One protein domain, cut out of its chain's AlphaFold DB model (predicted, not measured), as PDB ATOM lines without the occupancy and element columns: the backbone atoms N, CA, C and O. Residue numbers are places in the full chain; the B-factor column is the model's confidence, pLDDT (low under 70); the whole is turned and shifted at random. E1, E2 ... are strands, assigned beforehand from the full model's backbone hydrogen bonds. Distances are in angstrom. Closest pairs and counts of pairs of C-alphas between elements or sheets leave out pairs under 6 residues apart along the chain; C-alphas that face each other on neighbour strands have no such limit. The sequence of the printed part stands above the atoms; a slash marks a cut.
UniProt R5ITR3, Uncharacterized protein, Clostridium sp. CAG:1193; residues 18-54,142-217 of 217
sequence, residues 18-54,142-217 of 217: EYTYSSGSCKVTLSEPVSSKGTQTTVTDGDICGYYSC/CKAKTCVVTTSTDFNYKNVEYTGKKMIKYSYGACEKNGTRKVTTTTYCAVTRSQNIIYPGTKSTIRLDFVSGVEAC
ATOM      1  N   GLU A  18     -15.362  21.606  94.480       78.00
ATOM      2  CA  GLU A  18     -14.846  22.732  95.248       78.00
ATOM      3  C   GLU A  18     -15.924  23.789  95.428       78.00
ATOM      4  O   GLU A  18     -16.576  24.198  94.466       78.00
ATOM      5  N   TYR A  19     -16.092  24.266  96.657       76.19
ATOM      6  CA  TYR A  19     -17.047  25.323  96.966       76.19
ATOM      7  C   TYR A  19     -16.365  26.367  97.815       76.19
ATOM      8  O   TYR A  19     -15.649  26.072  98.768       76.19
ATOM      9  N   THR A  20     -16.591  27.614  97.439       79.06
ATOM     10  CA  THR A  20     -15.996  28.760  98.104       79.06
ATOM     11  C   THR A  20     -17.102  29.703  98.530       79.06
ATOM     12  O   THR A  20     -17.917  30.106  97.702       79.06
ATOM     13  N   TYR A  21     -17.105  30.110  99.797       80.06
ATOM     14  CA  TYR A  21     -18.022  31.135 100.281       80.06
ATOM     15  C   TYR A  21     -17.309  32.192 101.121       80.06
ATOM     16  O   TYR A  21     -16.261  31.958 101.724       80.06
ATOM     17  N   SER A  22     -17.909  33.381 101.170       85.88
ATOM     18  CA  SER A  22     -17.465  34.469 102.040       85.88
ATOM     19  C   SER A  22     -17.962  34.228 103.466       85.88
ATOM     20  O   SER A  22     -19.156  34.008 103.684       85.88
ATOM     21  N   SER A  23     -17.052  34.269 104.434       84.12
ATOM     22  CA  SER A  23     -17.317  34.048 105.863       84.12
ATOM     23  C   SER A  23     -17.194  35.326 106.706       84.12
ATOM     24  O   SER A  23     -17.315  35.255 107.925       84.12
ATOM     25  N   GLY A  24     -16.936  36.483 106.088       89.00
ATOM     26  CA  GLY A  24     -16.858  37.777 106.774       89.00
ATOM     27  C   GLY A  24     -15.692  38.634 106.293       89.00
ATOM     28  O   GLY A  24     -15.213  38.474 105.168       89.00
ATOM     29  N   SER A  25     -15.229  39.544 107.146       91.31
ATOM     30  CA  SER A  25     -14.015  40.330 106.924       91.31
ATOM     31  C   SER A  25     -12.796  39.672 107.576       91.31
ATOM     32  O   SER A  25     -12.907  38.827 108.465       91.31
ATOM     33  N   CYS A  26     -11.614  40.039 107.103       88.06
ATOM     34  CA  CYS A  26     -10.336  39.656 107.692       88.06
ATOM     35  C   CYS A  26      -9.382  40.843 107.653       88.06
ATOM     36  O   CYS A  26      -9.514  41.728 106.806       88.06
ATOM     37  N   LYS A  27      -8.409  40.839 108.560       90.50
ATOM     38  CA  LYS A  27      -7.295  41.781 108.569       90.50
ATOM     39  C   LYS A  27      -5.999  40.997 108.484       90.50
ATOM     40  O   LYS A  27      -5.846  39.995 109.180       90.50
ATOM     41  N   VAL A  28      -5.098  41.431 107.614       82.88
ATOM     42  CA  VAL A  28      -3.761  40.850 107.472       82.88
ATOM     43  C   VAL A  28      -2.743  41.967 107.378       82.88
ATOM     44  O   VAL A  28      -2.984  42.977 106.720       82.88
ATOM     45  N   THR A  29      -1.598  41.759 108.008       85.19
ATOM     46  CA  THR A  29      -0.464  42.670 107.912       85.19
ATOM     47  C   THR A  29       0.562  42.054 106.980       85.19
ATOM     48  O   THR A  29       1.008  40.930 107.207       85.19
ATOM     49  N   LEU A  30       0.916  42.774 105.920       74.62
ATOM     50  CA  LEU A  30       1.905  42.341 104.938       74.62
ATOM     51  C   LEU A  30       3.095  43.297 104.965       74.62
ATOM     52  O   LEU A  30       2.919  44.508 105.086       74.62
ATOM     53  N   SER A  31       4.304  42.752 104.842       78.12
ATOM     54  CA  SER A  31       5.494  43.565 104.600       78.12
ATOM     55  C   SER A  31       5.511  43.963 103.125       78.12
ATOM     56  O   SER A  31       5.694  43.124 102.241       78.12
ATOM     57  N   GLU A  32       5.238  45.235 102.857       71.38
ATOM     58  CA  GLU A  32       5.053  45.779 101.516       71.38
ATOM     59  C   GLU A  32       6.164  46.762 101.162       71.38
ATOM     60  O   GLU A  32       6.489  47.611 101.995       71.38
ATOM     61  N   PRO A  33       6.683  46.742  99.924       70.06
ATOM     62  CA  PRO A  33       7.424  47.872  99.390       70.06
ATOM     63  C   PRO A  33       6.438  49.026  99.165       70.06
ATOM     64  O   PRO A  33       5.571  48.941  98.290       70.06
ATOM     65  N   VAL A  34       6.554  50.087  99.965       76.12
ATOM     66  CA  VAL A  34       5.648  51.255  99.922       76.12
ATOM     67  C   VAL A  34       6.280  52.491  99.288       76.12
ATOM     68  O   VAL A  34       5.583  53.439  98.940       76.12
ATOM     69  N   SER A  35       7.604  52.506  99.151       74.69
ATOM     70  CA  SER A  35       8.332  53.531  98.407       74.69
ATOM     71  C   SER A  35       9.683  52.999  97.931       74.69
ATOM     72  O   SER A  35      10.183  51.990  98.432       74.69
ATOM     73  N   SER A  36      10.272  53.670  96.947       71.56
ATOM     74  CA  SER A  36      11.617  53.402  96.434       71.56
ATOM     75  C   SER A  36      12.348  54.714  96.189       71.56
ATOM     76  O   SER A  36      11.716  55.715  95.854       71.56
ATOM     77  N   LYS A  37      13.681  54.706  96.287       64.81
ATOM     78  CA  LYS A  37      14.506  55.830  95.800       64.81
ATOM     79  C   LYS A  37      14.631  55.861  94.270       64.81
ATOM     80  O   LYS A  37      15.036  56.876  93.716       64.81
ATOM     81  N   GLY A  38      14.297  54.756  93.601       59.72
ATOM     82  CA  GLY A  38      14.272  54.654  92.142       59.72
ATOM     83  C   GLY A  38      13.073  55.356  91.516       59.72
ATOM     84  O   GLY A  38      12.019  55.496  92.137       59.72
ATOM     85  N   THR A  39      13.235  55.757  90.260       56.69
ATOM     86  CA  THR A  39      12.162  56.313  89.437       56.69
ATOM     87  C   THR A  39      11.253  55.185  88.957       56.69
ATOM     88  O   THR A  39      11.728  54.140  88.507       56.69
ATOM     89  N   GLN A  40       9.940  55.394  89.047       57.91
ATOM     90  CA  GLN A  40       8.969  54.520  88.401       57.91
ATOM     91  C   GLN A  40       8.839  54.913  86.939       57.91
ATOM     92  O   GLN A  40       8.642  56.084  86.613       57.91
ATOM     93  N   THR A  41       8.944  53.939  86.048       54.22
ATOM     94  CA  THR A  41       8.724  54.163  84.623       54.22
ATOM     95  C   THR A  41       7.736  53.140  84.109       54.22
ATOM     96  O   THR A  41       7.862  51.937  84.343       54.22
ATOM     97  N   THR A  42       6.723  53.642  83.418       54.78
ATOM     98  CA  THR A  42       5.771  52.814  82.696       54.78
ATOM     99  C   THR A  42       6.449  52.315  81.430       54.78
ATOM    100  O   THR A  42       6.777  53.111  80.552       54.78
ATOM    101  N   VAL A  43       6.657  51.007  81.333       51.94
ATOM    102  CA  VAL A  43       7.235  50.371  80.146       51.94
ATOM    103  C   VAL A  43       6.175  49.554  79.422       51.94
ATOM    104  O   VAL A  43       5.290  48.950  80.028       51.94
ATOM    105  N   THR A  44       6.259  49.568  78.097       50.94
ATOM    106  CA  THR A  44       5.387  48.831  77.165       50.94
ATOM    107  C   THR A  44       6.152  47.686  76.496       50.94
ATOM    108  O   THR A  44       5.909  47.343  75.342       50.94
ATOM    109  N   ASP A  45       7.100  47.101  77.232       50.03
ATOM    110  CA  ASP A  45       7.960  46.017  76.772       50.03
ATOM    111  C   ASP A  45       7.592  44.705  77.483       50.03
ATOM    112  O   ASP A  45       7.722  44.565  78.704       50.03
ATOM    113  N   GLY A  46       7.116  43.735  76.700       47.38
ATOM    114  CA  GLY A  46       6.682  42.431  77.194       47.38
ATOM    115  C   GLY A  46       7.800  41.591  77.816       47.38
ATOM    116  O   GLY A  46       7.493  40.782  78.695       47.38
ATOM    117  N   ASP A  47       9.060  41.798  77.420       45.53
ATOM    118  CA  ASP A  47      10.210  41.074  77.975       45.53
ATOM    119  C   ASP A  47      10.593  41.622  79.362       45.53
ATOM    120  O   ASP A  47      10.991  40.862  80.247       45.53
ATOM    121  N   ILE A  48      10.387  42.923  79.598       42.81
ATOM    122  CA  ILE A  48      10.654  43.574  80.891       42.81
ATOM    123  C   ILE A  48       9.520  43.297  81.895       42.81
ATOM    124  O   ILE A  48       9.761  43.137  83.091       42.81
ATOM    125  N   CYS A  49       8.276  43.185  81.424       41.94
ATOM    126  CA  CYS A  49       7.094  43.034  82.277       41.94
ATOM    127  C   CYS A  49       6.874  41.636  82.883       41.94
ATOM    128  O   CYS A  49       5.853  41.417  83.540       41.94
ATOM    129  N   GLY A  50       7.788  40.681  82.674       38.62
ATOM    130  CA  GLY A  50       7.837  39.397  83.394       38.62
ATOM    131  C   GLY A  50       6.662  38.431  83.178       38.62
ATOM    132  O   GLY A  50       6.689  37.316  83.693       38.62
ATOM    133  N   TYR A  51       5.640  38.807  82.403       38.06
ATOM    134  CA  TYR A  51       4.478  37.971  82.105       38.06
ATOM    135  C   TYR A  51       4.063  38.140  80.644       38.06
ATOM    136  O   TYR A  51       3.340  39.077  80.301       38.06
ATOM    137  N   TYR A  52       4.419  37.185  79.785       37.19
ATOM    138  CA  TYR A  52       3.906  37.114  78.416       37.19
ATOM    139  C   TYR A  52       2.368  37.041  78.401       37.19
ATOM    140  O   TYR A  52       1.746  36.256  79.113       37.19
ATOM    141  N   SER A  53       1.718  37.861  77.577       39.97
ATOM    142  CA  SER A  53       0.449  37.491  76.930       39.97
ATOM    143  C   SER A  53       0.494  37.900  75.462       39.97
ATOM    144  O   SER A  53      -0.267  38.748  75.028       39.97
ATOM    145  N   CYS A  54       1.466  37.359  74.742       37.50
ATOM    146  CA  CYS A  54       1.270  36.603  73.508       37.50
ATOM    147  C   CYS A  54       2.405  35.569  73.604       37.50
ATOM    148  O   CYS A  54       3.585  35.917  73.627       37.50
ATOM    149  N   CYS A 142      -3.720  41.068  70.409       40.06
ATOM    150  CA  CYS A 142      -2.375  41.285  70.979       40.06
ATOM    151  C   CYS A 142      -2.193  42.777  71.325       40.06
ATOM    152  O   CYS A 142      -1.666  43.558  70.536       40.06
ATOM    153  N   LYS A 143      -2.639  43.190  72.516       41.53
ATOM    154  CA  LYS A 143      -2.280  44.500  73.088       41.53
ATOM    155  C   LYS A 143      -0.924  44.390  73.787       41.53
ATOM    156  O   LYS A 143      -0.715  43.452  74.556       41.53
ATOM    157  N   ALA A 144      -0.022  45.346  73.547       42.66
ATOM    158  CA  ALA A 144       1.219  45.468  74.310       42.66
ATOM    159  C   ALA A 144       0.887  45.534  75.811       42.66
ATOM    160  O   ALA A 144       0.017  46.302  76.229       42.66
ATOM    161  N   LYS A 145       1.535  44.687  76.617       50.31
ATOM    162  CA  LYS A 145       1.381  44.725  78.072       50.31
ATOM    163  C   LYS A 145       2.164  45.916  78.612       50.31
ATOM    164  O   LYS A 145       3.360  46.030  78.375       50.31
ATOM    165  N   THR A 146       1.474  46.769  79.353       47.81
ATOM    166  CA  THR A 146       2.073  47.886  80.078       47.81
ATOM    167  C   THR A 146       2.291  47.472  81.529       47.81
ATOM    168  O   THR A 146       1.349  47.005  82.173       47.81
ATOM    169  N   CYS A 147       3.499  47.655  82.060       46.72
ATOM    170  CA  CYS A 147       3.785  47.469  83.484       46.72
ATOM    171  C   CYS A 147       4.604  48.638  84.040       46.72
ATOM    172  O   CYS A 147       5.257  49.377  83.301       46.72
ATOM    173  N   VAL A 148       4.548  48.811  85.358       51.66
ATOM    174  CA  VAL A 148       5.367  49.788  86.078       51.66
ATOM    175  C   VAL A 148       6.630  49.081  86.549       51.66
ATOM    176  O   VAL A 148       6.547  48.071  87.246       51.66
ATOM    177  N   VAL A 149       7.792  49.603  86.164       51.34
ATOM    178  CA  VAL A 149       9.097  49.099  86.603       51.34
ATOM    179  C   VAL A 149       9.751  50.139  87.494       51.34
ATOM    180  O   VAL A 149       9.719  51.336  87.205       51.34
ATOM    181  N   THR A 150      10.362  49.665  88.573       51.50
ATOM    182  CA  THR A 150      11.138  50.493  89.493       51.50
ATOM    183  C   THR A 150      12.621  50.260  89.227       51.50
ATOM    184  O   THR A 150      13.095  49.133  89.343       51.50
ATOM    185  N   THR A 151      13.366  51.313  88.881       48.97
ATOM    186  CA  THR A 151      14.786  51.229  88.469       48.97
ATOM    187  C   THR A 151      15.781  50.960  89.607       48.97
ATOM    188  O   THR A 151      16.985  50.906  89.372       48.97
ATOM    189  N   SER A 152      15.306  50.789  90.842       52.22
ATOM    190  CA  SER A 152      16.134  50.540  92.023       52.22
ATOM    191  C   SER A 152      15.499  49.473  92.911       52.22
ATOM    192  O   SER A 152      14.280  49.446  93.088       52.22
ATOM    193  N   THR A 153      16.344  48.628  93.496       55.91
ATOM    194  CA  THR A 153      15.982  47.624  94.505       55.91
ATOM    195  C   THR A 153      15.956  48.183  95.932       55.91
ATOM    196  O   THR A 153      15.663  47.438  96.865       55.91
ATOM    197  N   ASP A 154      16.229  49.481  96.119       62.38
ATOM    198  CA  ASP A 154      16.206  50.161  97.422       62.38
ATOM    199  C   ASP A 154      14.767  50.490  97.844       62.38
ATOM    200  O   ASP A 154      14.340  51.652  97.908       62.38
ATOM    201  N   PHE A 155      13.990  49.440  98.092       68.12
ATOM    202  CA  PHE A 155      12.622  49.551  98.565       68.12
ATOM    203  C   PHE A 155      12.582  49.835 100.067       68.12
ATOM    204  O   PHE A 155      13.238  49.173 100.872       68.12
ATOM    205  N   ASN A 156      11.745  50.791 100.463       74.12
ATOM    206  CA  ASN A 156      11.339  50.935 101.850       74.12
ATOM    207  C   ASN A 156      10.169  49.985 102.114       74.12
ATOM    208  O   ASN A 156       9.075  50.167 101.570       74.12
ATOM    209  N   TYR A 157      10.413  48.978 102.947       74.12
ATOM    210  CA  TYR A 157       9.378  48.051 103.373       74.12
ATOM    211  C   TYR A 157       8.671  48.566 104.623       74.12
ATOM    212  O   TYR A 157       9.317  48.958 105.597       74.12
ATOM    213  N   LYS A 158       7.338  48.525 104.615       76.69
ATOM    214  CA  LYS A 158       6.514  48.778 105.801       76.69
ATOM    215  C   LYS A 158       5.516  47.656 106.008       76.69
ATOM    216  O   LYS A 158       5.037  47.044 105.059       76.69
ATOM    217  N   ASN A 159       5.174  47.433 107.268       82.81
ATOM    218  CA  ASN A 159       4.060  46.576 107.636       82.81
ATOM    219  C   ASN A 159       2.760  47.337 107.372       82.81
ATOM    220  O   ASN A 159       2.451  48.309 108.062       82.81
ATOM    221  N   VAL A 160       2.033  46.914 106.344       81.38
ATOM    222  CA  VAL A 160       0.762  47.508 105.934       81.38
ATOM    223  C   VAL A 160      -0.366  46.570 106.325       81.38
ATOM    224  O   VAL A 160      -0.358  45.393 105.961       81.38
ATOM    225  N   GLU A 161      -1.347  47.097 107.049       89.94
ATOM    226  CA  GLU A 161      -2.580  46.379 107.359       89.94
ATOM    227  C   GLU A 161      -3.567  46.509 106.191       89.94
ATOM    228  O   GLU A 161      -3.924  47.611 105.770       89.94
ATOM    229  N   TYR A 162      -4.041  45.372 105.688       84.38
ATOM    230  CA  TYR A 162      -5.099  45.293 104.693       84.38
ATOM    231  C   TYR A 162      -6.343  44.657 105.293       84.38
ATOM    232  O   TYR A 162      -6.289  43.577 105.885       84.38
ATOM    233  N   THR A 163      -7.486  45.305 105.072       90.38
ATOM    234  CA  THR A 163      -8.798  44.714 105.343       90.38
ATOM    235  C   THR A 163      -9.312  44.042 104.073       90.38
ATOM    236  O   THR A 163      -9.373  44.661 103.010       90.38
ATOM    237  N   GLY A 164      -9.664  42.766 104.180       89.06
ATOM    238  CA  GLY A 164     -10.120  41.933 103.076       89.06
ATOM    239  C   GLY A 164     -11.387  41.157 103.392       89.06
ATOM    240  O   GLY A 164     -12.010  41.321 104.444       89.06
ATOM    241  N   LYS A 165     -11.752  40.272 102.463       87.81
ATOM    242  CA  LYS A 165     -12.842  39.308 102.641       87.81
ATOM    243  C   LYS A 165     -12.275  37.964 103.075       87.81
ATOM    244  O   LYS A 165     -11.399  37.413 102.407       87.81
ATOM    245  N   LYS A 166     -12.788  37.430 104.182       88.44
ATOM    246  CA  LYS A 166     -12.487  36.075 104.640       88.44
ATOM    247  C   LYS A 166     -13.263  35.100 103.768       88.44
ATOM    248  O   LYS A 166     -14.492  35.148 103.733       88.44
ATOM    249  N   MET A 167     -12.552  34.210 103.101       85.62
ATOM    250  CA  MET A 167     -13.118  33.181 102.242       85.62
ATOM    251  C   MET A 167     -12.785  31.812 102.818       85.62
ATOM    252  O   MET A 167     -11.675  31.597 103.311       85.62
ATOM    253  N   ILE A 168     -13.741  30.895 102.744       83.31
ATOM    254  CA  ILE A 168     -13.532  29.494 103.091       83.31
ATOM    255  C   ILE A 168     -13.792  28.686 101.831       83.31
ATOM    256  O   ILE A 168     -14.866  28.791 101.233       83.31
ATOM    257  N   LYS A 169     -12.782  27.925 101.420       83.06
ATOM    258  CA  LYS A 169     -12.856  26.977 100.320       83.06
ATOM    259  C   LYS A 169     -12.847  25.577 100.892       83.06
ATOM    260  O   LYS A 169     -11.891  25.204 101.567       83.06
ATOM    261  N   TYR A 170     -13.869  24.813 100.564       80.44
ATOM    262  CA  TYR A 170     -13.876  23.386 100.788       80.44
ATOM    263  C   TYR A 170     -13.585  22.683  99.470       80.44
ATOM    264  O   TYR A 170     -14.076  23.096  98.418       80.44
ATOM    265  N   SER A 171     -12.766  21.645  99.523       80.75
ATOM    266  CA  SER A 171     -12.430  20.806  98.382       80.75
ATOM    267  C   SER A 171     -12.600  19.356  98.795       80.75
ATOM    268  O   SER A 171     -11.968  18.894  99.751       80.75
ATOM    269  N   TYR A 172     -13.493  18.671  98.092       79.44
ATOM    270  CA  TYR A 172     -13.890  17.299  98.359       79.44
ATOM    271  C   TYR A 172     -13.348  16.421  97.248       79.44
ATOM    272  O   TYR A 172     -13.642  16.635  96.067       79.44
ATOM    273  N   GLY A 173     -12.557  15.430  97.643       76.62
ATOM    274  CA  GLY A 173     -12.118  14.365  96.763       76.62
ATOM    275  C   GLY A 173     -13.282  13.475  96.334       76.62
ATOM    276  O   GLY A 173     -14.370  13.505  96.912       76.62
ATOM    277  N   ALA A 174     -13.026  12.659  95.316       81.75
ATOM    278  CA  ALA A 174     -13.947  11.603  94.925       81.75
ATOM    279  C   ALA A 174     -14.109  10.580  96.060       81.75
ATOM    280  O   ALA A 174     -13.190  10.380  96.858       81.75
ATOM    281  N   CYS A 175     -15.270   9.924  96.101       80.75
ATOM    282  CA  CYS A 175     -15.498   8.844  97.048       80.75
ATOM    283  C   CYS A 175     -14.631   7.630  96.695       80.75
ATOM    284  O   CYS A 175     -14.665   7.124  95.569       80.75
ATOM    285  N   GLU A 176     -13.823   7.184  97.650       83.75
ATOM    286  CA  GLU A 176     -13.014   5.980  97.534       83.75
ATOM    287  C   GLU A 176     -13.885   4.731  97.743       83.75
ATOM    288  O   GLU A 176     -14.963   4.772  98.335       83.75
ATOM    289  N   LYS A 177     -13.410   3.571  97.273       83.25
ATOM    290  CA  LYS A 177     -14.166   2.301  97.327       83.25
ATOM    291  C   LYS A 177     -14.520   1.837  98.746       83.25
ATOM    292  O   LYS A 177     -15.371   0.969  98.898       83.25
ATOM    293  N   ASN A 178     -13.847   2.369  99.763       85.62
ATOM    294  CA  ASN A 178     -14.094   2.087 101.176       85.62
ATOM    295  C   ASN A 178     -15.187   2.985 101.794       85.62
ATOM    296  O   ASN A 178     -15.378   2.918 103.004       85.62
ATOM    297  N   GLY A 179     -15.876   3.815 100.998       82.06
ATOM    298  CA  GLY A 179     -16.922   4.721 101.483       82.06
ATOM    299  C   GLY A 179     -16.372   5.945 102.218       82.06
ATOM    300  O   GLY A 179     -16.945   6.421 103.198       82.06
ATOM    301  N   THR A 180     -15.189   6.420 101.823       83.00
ATOM    302  CA  THR A 180     -14.581   7.612 102.425       83.00
ATOM    303  C   THR A 180     -14.051   8.563 101.368       83.00
ATOM    304  O   THR A 180     -13.666   8.151 100.275       83.00
ATOM    305  N   ARG A 181     -14.027   9.859 101.676       79.75
ATOM    306  CA  ARG A 181     -13.450  10.892 100.810       79.75
ATOM    307  C   ARG A 181     -12.553  11.822 101.600       79.75
ATOM    308  O   ARG A 181     -12.802  12.117 102.768       79.75
ATOM    309  N   LYS A 182     -11.521  12.337 100.935       84.69
ATOM    310  CA  LYS A 182     -10.682  13.404 101.486       84.69
ATOM    311  C   LYS A 182     -11.416  14.730 101.405       84.69
ATOM    312  O   LYS A 182     -11.953  15.068 100.352       84.69
ATOM    313  N   VAL A 183     -11.363  15.498 102.480       79.12
ATOM    314  CA  VAL A 183     -11.892  16.862 102.518       79.12
ATOM    315  C   VAL A 183     -10.801  17.789 102.992       79.12
ATOM    316  O   VAL A 183     -10.118  17.522 103.982       79.12
ATOM    317  N   THR A 184     -10.628  18.885 102.270       84.31
ATOM    318  CA  THR A 184      -9.738  19.961 102.685       84.31
ATOM    319  C   THR A 184     -10.522  21.251 102.805       84.31
ATOM    320  O   THR A 184     -11.288  21.616 101.914       84.31
ATOM    321  N   THR A 185     -10.301  21.955 103.906       81.56
ATOM    322  CA  THR A 185     -10.893  23.257 104.181       81.56
ATOM    323  C   THR A 185      -9.762  24.263 104.263       81.56
ATOM    324  O   THR A 185      -8.930  24.226 105.169       81.56
ATOM    325  N   THR A 186      -9.708  25.165 103.292       81.75
ATOM    326  CA  THR A 186      -8.729  26.249 103.242       81.75
ATOM    327  C   THR A 186      -9.423  27.562 103.556       81.75
ATOM    328  O   THR A 186     -10.298  28.004 102.810       81.75
ATOM    329  N   THR A 187      -8.991  28.227 104.622       80.25
ATOM    330  CA  THR A 187      -9.427  29.590 104.927       80.25
ATOM    331  C   THR A 187      -8.379  30.569 104.426       80.25
ATOM    332  O   THR A 187      -7.194  30.434 104.733       80.25
ATOM    333  N   TYR A 188      -8.792  31.585 103.676       83.88
ATOM    334  CA  TYR A 188      -7.894  32.630 103.192       83.88
ATOM    335  C   TYR A 188      -8.516  34.022 103.288       83.88
ATOM    336  O   TYR A 188      -9.733  34.195 103.283       83.88
ATOM    337  N   CYS A 189      -7.657  35.030 103.376       77.12
ATOM    338  CA  CYS A 189      -8.015  36.434 103.316       77.12
ATOM    339  C   CYS A 189      -7.754  36.961 101.905       77.12
ATOM    340  O   CYS A 189      -6.607  37.002 101.456       77.12
ATOM    341  N   ALA A 190      -8.813  37.338 101.192       81.81
ATOM    342  CA  ALA A 190      -8.714  37.991  99.893       81.81
ATOM    343  C   ALA A 190      -8.601  39.510 100.092       81.81
ATOM    344  O   ALA A 190      -9.552  40.150 100.550       81.81
ATOM    345  N   VAL A 191      -7.448  40.079  99.744       80.81
ATOM    346  CA  VAL A 191      -7.124  41.505  99.898       80.81
ATOM    347  C   VAL A 191      -6.705  42.129  98.574       80.81
ATOM    348  O   VAL A 191      -6.238  41.442  97.667       80.81
ATOM    349  N   THR A 192      -6.828  43.449  98.481       80.44
ATOM    350  CA  THR A 192      -6.264  44.249  97.391       80.44
ATOM    351  C   THR A 192      -5.088  45.051  97.941       80.44
ATOM    352  O   THR A 192      -5.271  45.860  98.849       80.44
ATOM    353  N   ARG A 193      -3.884  44.838  97.399       76.38
ATOM    354  CA  ARG A 193      -2.635  45.447  97.886       76.38
ATOM    355  C   ARG A 193      -2.440  46.844  97.290       76.38
ATOM    356  O   ARG A 193      -1.696  47.028  96.332       76.38
ATOM    357  N   SER A 194      -3.167  47.829  97.812       77.31
ATOM    358  CA  SER A 194      -3.155  49.208  97.293       77.31
ATOM    359  C   SER A 194      -1.866  49.989  97.577       77.31
ATOM    360  O   SER A 194      -1.549  50.889  96.811       77.31
ATOM    361  N   GLN A 195      -1.121  49.651  98.636       76.81
ATOM    362  CA  GLN A 195       0.115  50.353  99.024       76.81
ATOM    363  C   GLN A 195       1.381  49.716  98.428       76.81
ATOM    364  O   GLN A 195       2.477  50.226  98.632       76.81
ATOM    365  N   ASN A 196       1.254  48.590  97.718       70.94
ATOM    366  CA  ASN A 196       2.389  47.955  97.058       70.94
ATOM    367  C   ASN A 196       2.769  48.758  95.809       70.94
ATOM    368  O   ASN A 196       1.979  48.842  94.871       70.94
ATOM    369  N   ILE A 197       3.978  49.314  95.775       66.19
ATOM    370  CA  ILE A 197       4.406  50.165  94.656       66.19
ATOM    371  C   ILE A 197       4.910  49.396  93.429       66.19
ATOM    372  O   ILE A 197       5.055  49.989  92.365       66.19
ATOM    373  N   ILE A 198       5.186  48.096  93.562       62.34
ATOM    374  CA  ILE A 198       5.636  47.240  92.453       62.34
ATOM    375  C   ILE A 198       4.420  46.715  91.678       62.34
ATOM    376  O   ILE A 198       4.415  46.671  90.452       62.34
ATOM    377  N   TYR A 199       3.363  46.348  92.401       61.81
ATOM    378  CA  TYR A 199       2.139  45.758  91.868       61.81
ATOM    379  C   TYR A 199       0.893  46.411  92.496       61.81
ATOM    380  O   TYR A 199       0.129  45.737  93.206       61.81
ATOM    381  N   PRO A 200       0.665  47.715  92.257       63.31
ATOM    382  CA  PRO A 200      -0.411  48.456  92.901       63.31
ATOM    383  C   PRO A 200      -1.782  47.893  92.529       63.31
ATOM    384  O   PRO A 200      -2.071  47.595  91.372       63.31
ATOM    385  N   GLY A 201      -2.645  47.731  93.534       65.75
ATOM    386  CA  GLY A 201      -4.022  47.269  93.332       65.75
ATOM    387  C   GLY A 201      -4.149  45.774  93.016       65.75
ATOM    388  O   GLY A 201      -5.230  45.309  92.650       65.75
ATOM    389  N   THR A 202      -3.075  45.001  93.179       73.75
ATOM    390  CA  THR A 202      -3.103  43.561  92.911       73.75
ATOM    391  C   THR A 202      -3.944  42.831  93.949       73.75
ATOM    392  O   THR A 202      -3.783  43.020  95.158       73.75
ATOM    393  N   LYS A 203      -4.845  41.968  93.474       77.75
ATOM    394  CA  LYS A 203      -5.619  41.066  94.332       77.75
ATOM    395  C   LYS A 203      -4.711  39.938  94.812       77.75
ATOM    396  O   LYS A 203      -3.995  39.331  94.023       77.75
ATOM    397  N   SER A 204      -4.728  39.650  96.104       73.94
ATOM    398  CA  SER A 204      -3.922  38.595  96.718       73.94
ATOM    399  C   SER A 204      -4.763  37.783  97.691       73.94
ATOM    400  O   SER A 204      -5.643  38.313  98.366       73.94
ATOM    401  N   THR A 205      -4.488  36.485  97.758       81.00
ATOM    402  CA  THR A 205      -5.140  35.549  98.677       81.00
ATOM    403  C   THR A 205      -4.115  35.041  99.677       81.00
ATOM    404  O   THR A 205      -3.197  34.311  99.308       81.00
ATOM    405  N   ILE A 206      -4.266  35.429 100.939       80.06
ATOM    406  CA  ILE A 206      -3.369  35.031 102.025       80.06
ATOM    407  C   ILE A 206      -4.005  33.867 102.770       80.06
ATOM    408  O   ILE A 206      -5.073  34.032 103.359       80.06
ATOM    409  N   ARG A 207      -3.383  32.686 102.740       82.75
ATOM    410  CA  ARG A 207      -3.881  31.525 103.488       82.75
ATOM    411  C   ARG A 207      -3.761  31.802 104.985       82.75
ATOM    412  O   ARG A 207      -2.672  32.090 105.466       82.75
ATOM    413  N   LEU A 208      -4.885  31.720 105.686       78.75
ATOM    414  CA  LEU A 208      -4.961  31.887 107.136       78.75
ATOM    415  C   LEU A 208      -4.890  30.538 107.840       78.75
ATOM    416  O   LEU A 208      -4.202  30.408 108.843       78.75
ATOM    417  N   ASP A 209      -5.600  29.550 107.299       80.38
ATOM    418  CA  ASP A 209      -5.715  28.232 107.907       80.38
ATOM    419  C   ASP A 209      -5.925  27.155 106.839       80.38
ATOM    420  O   ASP A 209      -6.418  27.431 105.734       80.38
ATOM    421  N   PHE A 210      -5.529  25.933 107.168       84.88
ATOM    422  CA  PHE A 210      -5.682  24.757 106.332       84.88
ATOM    423  C   PHE A 210      -5.930  23.533 107.204       84.88
ATOM    424  O   PHE A 210      -5.063  23.115 107.969       84.88
ATOM    425  N   VAL A 211      -7.092  22.920 107.012       83.00
ATOM    426  CA  VAL A 211      -7.468  21.668 107.664       83.00
ATOM    427  C   VAL A 211      -7.672  20.614 106.588       83.00
ATOM    428  O   VAL A 211      -8.286  20.878 105.555       83.00
ATOM    429  N   SER A 212      -7.154  19.414 106.826       88.06
ATOM    430  CA  SER A 212      -7.347  18.254 105.959       88.06
ATOM    431  C   SER A 212      -7.858  17.094 106.797       88.06
ATOM    432  O   SER A 212      -7.349  16.853 107.891       88.06
ATOM    433  N   GLY A 213      -8.825  16.356 106.266       85.00
ATOM    434  CA  GLY A 213      -9.425  15.212 106.934       85.00
ATOM    435  C   GLY A 213     -10.004  14.205 105.950       85.00
ATOM    436  O   GLY A 213      -9.882  14.345 104.730       85.00
ATOM    437  N   VAL A 214     -10.624  13.177 106.516       85.50
ATOM    438  CA  VAL A 214     -11.366  12.149 105.790       85.50
ATOM    439  C   VAL A 214     -12.752  12.072 106.411       85.50
ATOM    440  O   VAL A 214     -12.870  12.073 107.635       85.50
ATOM    441  N   GLU A 215     -13.785  12.012 105.584       81.75
ATOM    442  CA  GLU A 215     -15.164  11.814 106.032       81.75
ATOM    443  C   GLU A 215     -15.840  10.705 105.224       81.75
ATOM    444  O   GLU A 215     -15.329  10.284 104.183       81.75
ATOM    445  N   ALA A 216     -16.983  10.231 105.712       79.69
ATOM    446  CA  ALA A 216     -17.767   9.212 105.030       79.69
ATOM    447  C   ALA A 216     -18.464   9.772 103.777       79.69
ATOM    448  O   ALA A 216     -18.912  10.922 103.753       79.69
ATOM    449  N   CYS A 217     -18.560   8.926 102.756       73.69
ATOM    450  CA  CYS A 217     -19.338   9.101 101.536       73.69
ATOM    451  C   CYS A 217     -19.790   7.716 101.037       73.69
ATOM    452  O   CYS A 217     -20.704   7.702 100.197       73.69
TER     453      CYS A 217
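What this domain is: This is residues 18 to 54 and 142 to 217 of the 217 residues of an uncharacterized protein of Clostridium sp. CAG:1193 (UniProt R5ITR3). A long, twisted ribbon of four antiparallel strands, in the order E1, E4, E5, E6, makes the length of the domain. At one end, where E1 and E4 run on past E5 and E6, the small two-stranded sheet of E2 and E3 turns off from it. The printed part has 113 residues with six named strands, E1 to E6, and no named helix; the class is all strand. It is only just loose, close to extended, with a radius of gyration of the C-alphas of 19.7 A, and spans 60 by 35 by 21 A.

How they stand to each other: E1, residues 18 to 36, is an edge strand and bends by 87 degrees at residue 24. Its antiparallel neighbour is E4, residues 155 to 172, at 167 degrees, with N 19 and O 170 2.9 A apart. E2, residues 40 to 43, and E3, residues 147 to 150, are antiparallel neighbours at 144 degrees, with N 41 and O 149 3.0 A apart. E4 and E5, residues 180 to 193, form a hairpin, with N 165 and O 190 2.9 A apart. E5 and E6, residues 202 to 216, form another, with N 183 and O 213 2.9 A apart. E4, E5 and E6 make a meander, each strand the antiparallel neighbour of the one before. E2 is apart from E4, E5 and E6.

Where its parts are: E1 begins at C-alpha 18 (-14.846, 22.732, 95.248) and is 40.5 A long. E2 is 9.4 A and E3 10.0 A long. E4 is 41.8 A, E5 39.9 A and E6 39.3 A long; E6 ends at C-alpha 216 (-17.767, 9.212, 105.030).

The domain as a whole: The C-alphas farthest apart, of Thr 39 and Asn 178, are 61.4 A apart. Residues 55 to 141 are not printed; C-alphas 54 and 142 are 6.5 A apart across the cut. Of the links printed whole, none is long. Mean pLDDT of the printed part is 71.4; residues 37 to 54, 142 to 155 and 197 to 201 are under 70.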